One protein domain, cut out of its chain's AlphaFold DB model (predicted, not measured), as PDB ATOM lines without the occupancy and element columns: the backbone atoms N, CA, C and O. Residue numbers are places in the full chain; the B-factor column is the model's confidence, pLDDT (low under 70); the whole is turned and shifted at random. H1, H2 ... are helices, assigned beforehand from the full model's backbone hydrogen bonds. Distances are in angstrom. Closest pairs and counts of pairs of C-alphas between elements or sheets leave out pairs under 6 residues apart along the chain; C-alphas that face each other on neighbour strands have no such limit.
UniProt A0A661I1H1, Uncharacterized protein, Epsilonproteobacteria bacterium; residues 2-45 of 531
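Overview. This is residues 2 to 45 of the 531 residues of an uncharacterized protein of Epsilonproteobacteria bacterium (UniProt A0A661I1H1). A long, free arm, mostly the helix H1, sticks out from a small head, where the shorter helix H2 is followed by a tail, residues 39 to 45, that folds back. The arm, residues 2 to 23, makes most of the length. The printed part has 44 residues with two named helices, H1 then H2, and no named strand; its class is all helix. It is extended, with a radius of gyration of the C-alphas of 15.7 A and spans of 48 by 18 by 13 A.

Arrangement. H1, residues 2 to 19, and H2, residues 29 to 38, are apart. Residues 2 to 23, of which 2 to 19 belong to H1, stand free. In H1 and H2 every O i to N i+4 pair is within hydrogen-bond range.

Along the chain. H1 begins at C-alpha 2 (36.643, -54.067, 10.752) and measures 26.0 A from first to last C-alpha. H2 measures 14.6 A and ends at C-alpha 38 (48.396, -29.423, 37.935).

Size, cuts and confidence. The C-alphas of Ile 2 and Ile 45, the two farthest apart, are 48.0 A apart. The printed part has no cut, and the link from H1 to H2, 9 residues, is short. Residues 2 to 24 have pLDDT under 70.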
ATOM      1  N   ILE A   2      37.439 -53.933   9.510       52.34
ATOM      2  CA  ILE A   2      36.643 -54.067  10.752       52.34
ATOM      3  C   ILE A   2      37.493 -54.294  12.026       52.34
ATOM      4  O   ILE A   2      37.225 -53.678  13.052       52.34
ATOM      5  N   LYS A   3      38.586 -55.073  11.960       46.75
ATOM      6  CA  LYS A   3      39.496 -55.282  13.112       46.75
ATOM      7  C   LYS A   3      40.254 -54.023  13.560       46.75
ATOM      8  O   LYS A   3      40.548 -53.904  14.741       46.75
ATOM      9  N   LYS A   4      40.558 -53.085  12.651       49.16
ATOM     10  CA  LYS A   4      41.223 -51.823  13.025       49.16
ATOM     11  C   LYS A   4      40.251 -50.888  13.743       49.16
ATOM     12  O   LYS A   4      40.625 -50.340  14.760       49.16
ATOM     13  N   ILE A   5      39.000 -50.794  13.284       56.66
ATOM     14  CA  ILE A   5      37.964 -49.952  13.908       56.66
ATOM     15  C   ILE A   5      37.632 -50.434  15.331       56.66
ATOM     16  O   ILE A   5      37.552 -49.618  16.241       56.66
ATOM     17  N   PHE A   6      37.530 -51.750  15.549       52.31
ATOM     18  CA  PHE A   6      37.311 -52.308  16.891       52.31
ATOM     19  C   PHE A   6      38.478 -52.039  17.846       52.31
ATOM     20  O   PHE A   6      38.248 -51.738  19.012       52.31
ATOM     21  N   LEU A   7      39.721 -52.101  17.354       51.22
ATOM     22  CA  LEU A   7      40.899 -51.815  18.170       51.22
ATOM     23  C   LEU A   7      40.980 -50.327  18.534       51.22
ATOM     24  O   LEU A   7      41.313 -50.011  19.668       51.22
ATOM     25  N   THR A   8      40.625 -49.418  17.618       55.03
ATOM     26  CA  THR A   8      40.618 -47.971  17.889       55.03
ATOM     27  C   THR A   8      39.488 -47.565  18.834       55.03
ATOM     28  O   THR A   8      39.714 -46.735  19.708       55.03
ATOM     29  N   ILE A   9      38.295 -48.161  18.705       56.50
ATOM     30  CA  ILE A   9      37.175 -47.921  19.630       56.50
ATOM     31  C   ILE A   9      37.506 -48.491  21.009       56.50
ATOM     32  O   ILE A   9      37.328 -47.780  21.990       56.50
ATOM     33  N   ALA A  10      38.065 -49.705  21.089       54.69
ATOM     34  CA  ALA A  10      38.511 -50.297  22.348       54.69
ATOM     35  C   ALA A  10      39.589 -49.438  23.028       54.69
ATOM     36  O   ALA A  10      39.446 -49.147  24.214       54.69
ATOM     37  N   LEU A  11      40.592 -48.950  22.275       52.19
ATOM     38  CA  LEU A  11      41.639 -48.061  22.796       52.19
ATOM     39  C   LEU A  11      41.077 -46.717  23.276       52.19
ATOM     40  O   LEU A  11      41.467 -46.258  24.348       52.19
ATOM     41  N   LEU A  12      40.156 -46.101  22.517       49.66
ATOM     42  CA  LEU A  12      39.489 -44.860  22.921       49.66
ATOM     43  C   LEU A  12      38.633 -45.075  24.168       49.66
ATOM     44  O   LEU A  12      38.676 -44.242  25.066       49.66
ATOM     45  N   THR A  13      37.899 -46.187  24.261       50.00
ATOM     46  CA  THR A  13      37.114 -46.505  25.458       50.00
ATOM     47  C   THR A  13      38.011 -46.773  26.658       50.00
ATOM     48  O   THR A  13      37.718 -46.253  27.723       50.00
ATOM     49  N   THR A  14      39.143 -47.472  26.515       49.22
ATOM     50  CA  THR A  14      40.093 -47.653  27.623       49.22
ATOM     51  C   THR A  14      40.815 -46.364  28.007       49.22
ATOM     52  O   THR A  14      41.057 -46.171  29.191       49.22
ATOM     53  N   LEU A  15      41.101 -45.448  27.068       45.62
ATOM     54  CA  LEU A  15      41.657 -44.130  27.399       45.62
ATOM     55  C   LEU A  15      40.630 -43.260  28.141       45.62
ATOM     56  O   LEU A  15      40.963 -42.688  29.175       45.62
ATOM     57  N   LEU A  16      39.381 -43.220  27.663       44.81
ATOM     58  CA  LEU A  16      38.276 -42.507  28.314       44.81
ATOM     59  C   LEU A  16      37.964 -43.101  29.694       44.81
ATOM     60  O   LEU A  16      37.828 -42.351  30.649       44.81
ATOM     61  N   LEU A  17      37.931 -44.429  29.842       41.50
ATOM     62  CA  LEU A  17      37.730 -45.090  31.136       41.50
ATOM     63  C   LEU A  17      38.933 -44.917  32.078       41.50
ATOM     64  O   LEU A  17      38.719 -44.757  33.274       41.50
ATOM     65  N   SER A  18      40.171 -44.859  31.568       41.09
ATOM     66  CA  SER A  18      41.367 -44.611  32.396       41.09
ATOM     67  C   SER A  18      41.461 -43.178  32.932       41.09
ATOM     68  O   SER A  18      42.013 -42.973  34.009       41.09
ATOM     69  N   GLN A  19      40.871 -42.195  32.237       44.75
ATOM     70  CA  GLN A  19      40.738 -40.822  32.745       44.75
ATOM     71  C   GLN A  19      39.670 -40.692  33.845       44.75
ATOM     72  O   GLN A  19      39.677 -39.715  34.586       44.75
ATOM     73  N   PHE A  20      38.783 -41.684  33.988       44.56
ATOM     74  CA  PHE A  20      37.755 -41.725  35.034       44.56
ATOM     75  C   PHE A  20      38.098 -42.651  36.212       44.56
ATOM     76  O   PHE A  20      37.332 -42.727  37.173       44.56
ATOM     77  N   THR A  21      39.241 -43.340  36.190       44.53
ATOM     78  CA  THR A  21      39.648 -44.239  37.278       44.53
ATOM     79  C   THR A  21      40.704 -43.591  38.171       44.53
ATOM     80  O   THR A  21      41.831 -43.376  37.738       44.53
ATOM     81  N   ASN A  22      40.312 -43.351  39.430       47.34
ATOM     82  CA  ASN A  22      41.037 -42.717  40.543       47.34
ATOM     83  C   ASN A  22      41.055 -41.178  40.593       47.34
ATOM     84  O   ASN A  22      42.088 -40.583  40.892       47.34
ATOM     85  N   GLN A  23      39.899 -40.510  40.484       54.94
ATOM     86  CA  GLN A  23      39.751 -39.251  41.232       54.94
ATOM     87  C   GLN A  23      39.704 -39.593  42.727       54.94
ATOM     88  O   GLN A  23      38.640 -39.797  43.310       54.94
ATOM     89  N   GLN A  24      40.883 -39.726  43.343       62.34
ATOM     90  CA  GLN A  24      40.994 -39.732  44.796       62.34
ATOM     91  C   GLN A  24      40.288 -38.484  45.306       62.34
ATOM     92  O   GLN A  24      40.648 -37.366  44.932       62.34
ATOM     93  N   THR A  25      39.271 -38.676  46.147       76.44
ATOM     94  CA  THR A  25      38.627 -37.565  46.839       76.44
ATOM     95  C   THR A  25      39.727 -36.737  47.510       76.44
ATOM     96  O   THR A  25      40.516 -37.305  48.274       76.44
ATOM     97  N   PRO A  26      39.842 -35.436  47.201       83.25
ATOM     98  CA  PRO A  26      40.934 -34.622  47.712       83.25
ATOM     99  C   PRO A  26      40.909 -34.633  49.243       83.25
ATOM    100  O   PRO A  26      39.855 -34.469  49.857       83.25
ATOM    101  N   SER A  27      42.073 -34.817  49.873       86.25
ATOM    102  CA  SER A  27      42.185 -34.925  51.337       86.25
ATOM    103  C   SER A  27      41.921 -33.602  52.067       86.25
ATOM    104  O   SER A  27      41.677 -33.588  53.274       86.25
ATOM    105  N   SER A  28      41.973 -32.479  51.350       92.00
ATOM    106  CA  SER A  28      41.722 -31.139  51.873       92.00
ATOM    107  C   SER A  28      41.275 -30.195  50.760       92.00
ATOM    108  O   SER A  28      41.462 -30.487  49.576       92.00
ATOM    109  N   PHE A  29      40.761 -29.017  51.132       92.00
ATOM    110  CA  PHE A  29      40.522 -27.956  50.154       92.00
ATOM    111  C   PHE A  29      41.803 -27.633  49.371       92.00
ATOM    112  O   PHE A  29      41.785 -27.680  48.152       92.00
ATOM    113  N   PHE A  30      42.934 -27.373  50.036       94.06
ATOM    114  CA  PHE A  30      44.180 -26.969  49.366       94.06
ATOM    115  C   PHE A  30      44.680 -28.001  48.351       94.06
ATOM    116  O   PHE A  30      45.115 -27.612  47.271       94.06
ATOM    117  N   THR A  31      44.536 -29.292  48.657       94.12
ATOM    118  CA  THR A  31      44.878 -30.387  47.740       94.12
ATOM    119  C   THR A  31      44.048 -30.330  46.457       94.12
ATOM    120  O   THR A  31      44.603 -30.500  45.379       94.12
ATOM    121  N   LEU A  32      42.750 -30.009  46.539       93.94
ATOM    122  CA  LEU A  32      41.909 -29.828  45.349       93.94
ATOM    123  C   LEU A  32      42.377 -28.644  44.486       93.94
ATOM    124  O   LEU A  32      42.476 -28.758  43.270       93.94
ATOM    125  N   TYR A  33      42.690 -27.498  45.097       94.31
ATOM    126  CA  TYR A  33      43.167 -26.325  44.344       94.31
ATOM    127  C   TYR A  33      44.579 -26.532  43.766       94.31
ATOM    128  O   TYR A  33      44.930 -25.929  42.750       94.31
ATOM    129  N   GLU A  34      45.399 -27.371  44.401       93.44
ATOM    130  CA  GLU A  34      46.669 -27.835  43.846       93.44
ATOM    131  C   GLU A  34      46.443 -28.758  42.644       93.44
ATOM    132  O   GLU A  34      47.023 -28.506  41.590       93.44
ATOM    133  N   GLN A  35      45.552 -29.749  42.759       93.25
ATOM    134  CA  GLN A  35      45.164 -30.638  41.655       93.25
ATOM    135  C   GLN A  35      44.660 -29.845  40.451       93.25
ATOM    136  O   GLN A  35      45.195 -30.009  39.360       93.25
ATOM    137  N   ASN A  36      43.743 -28.892  40.655       94.50
ATOM    138  CA  ASN A  36      43.263 -28.012  39.588       94.50
ATOM    139  C   ASN A  36      44.412 -27.303  38.857       94.50
ATOM    140  O   ASN A  36      44.404 -27.190  37.636       94.50
ATOM    141  N   ARG A  37      45.430 -26.840  39.594       94.94
ATOM    142  CA  ARG A  37      46.607 -26.195  39.001       94.94
ATOM    143  C   ARG A  37      47.437 -27.174  38.172       94.94
ATOM    144  O   ARG A  37      47.892 -26.795  37.098       94.94
ATOM    145  N   GLN A  38      47.645 -28.394  38.661       94.69
ATOM    146  CA  GLN A  38      48.396 -29.423  37.935       94.69
ATOM    147  C   GLN A  38      47.648 -29.873  36.674       94.69
ATOM    148  O   GLN A  38      48.238 -29.971  35.603       94.69
ATOM    149  N   GLU A  39      46.336 -30.062  36.788       94.56
ATOM    150  CA  GLU A  39      45.447 -30.521  35.716       94.56
ATOM    151  C   GLU A  39      44.994 -29.389  34.777       94.56
ATOM    152  O   GLU A  39      44.267 -29.636  33.819       94.56
ATOM    153  N   GLN A  40      45.431 -28.146  35.024       94.12
ATOM    154  CA  GLN A  40      45.034 -26.946  34.270       94.12
ATOM    155  C   GLN A  40      43.508 -26.713  34.247       94.12
ATOM    156  O   GLN A  40      42.959 -26.150  33.300       94.12
ATOM    157  N   ILE A  41      42.816 -27.112  35.317       93.88
ATOM    158  CA  ILE A  41      41.387 -26.873  35.528       93.88
ATOM    159  C   ILE A  41      41.200 -25.484  36.169       93.88
ATOM    160  O   ILE A  41      41.834 -25.179  37.184       93.88
ATOM    161  N   PRO A  42      40.318 -24.615  35.633       94.75
ATOM    162  CA  PRO A  42      40.007 -23.334  36.258       94.75
ATOM    163  C   PRO A  42      39.460 -23.489  37.681       94.75
ATOM    164  O   PRO A  42      38.551 -24.275  37.942       94.75
ATOM    165  N   ASN A  43      39.972 -22.683  38.609       94.19
ATOM    166  CA  ASN A  43      39.520 -22.714  39.995       94.19
ATOM    167  C   ASN A  43      38.142 -22.057  40.165       94.19
ATOM    168  O   ASN A  43      37.971 -20.876  39.869       94.19
ATOM    169  N   TYR A  44      37.199 -22.773  40.776       94.56
ATOM    170  CA  TYR A  44      36.047 -22.161  41.440       94.56
ATOM    171  C   TYR A  44      36.416 -21.838  42.893       94.56
ATOM    172  O   TYR A  44      36.756 -22.738  43.662       94.56
ATOM    173  N   ILE A  45      36.367 -20.566  43.298       94.56
ATOM    174  CA  ILE A  45      36.686 -20.163  44.677       94.56
ATOM    175  C   ILE A  45      35.417 -20.227  45.531       94.56
ATOM    176  O   ILE A  45      34.553 -19.356  45.440       94.56
TER     177      ILE A  45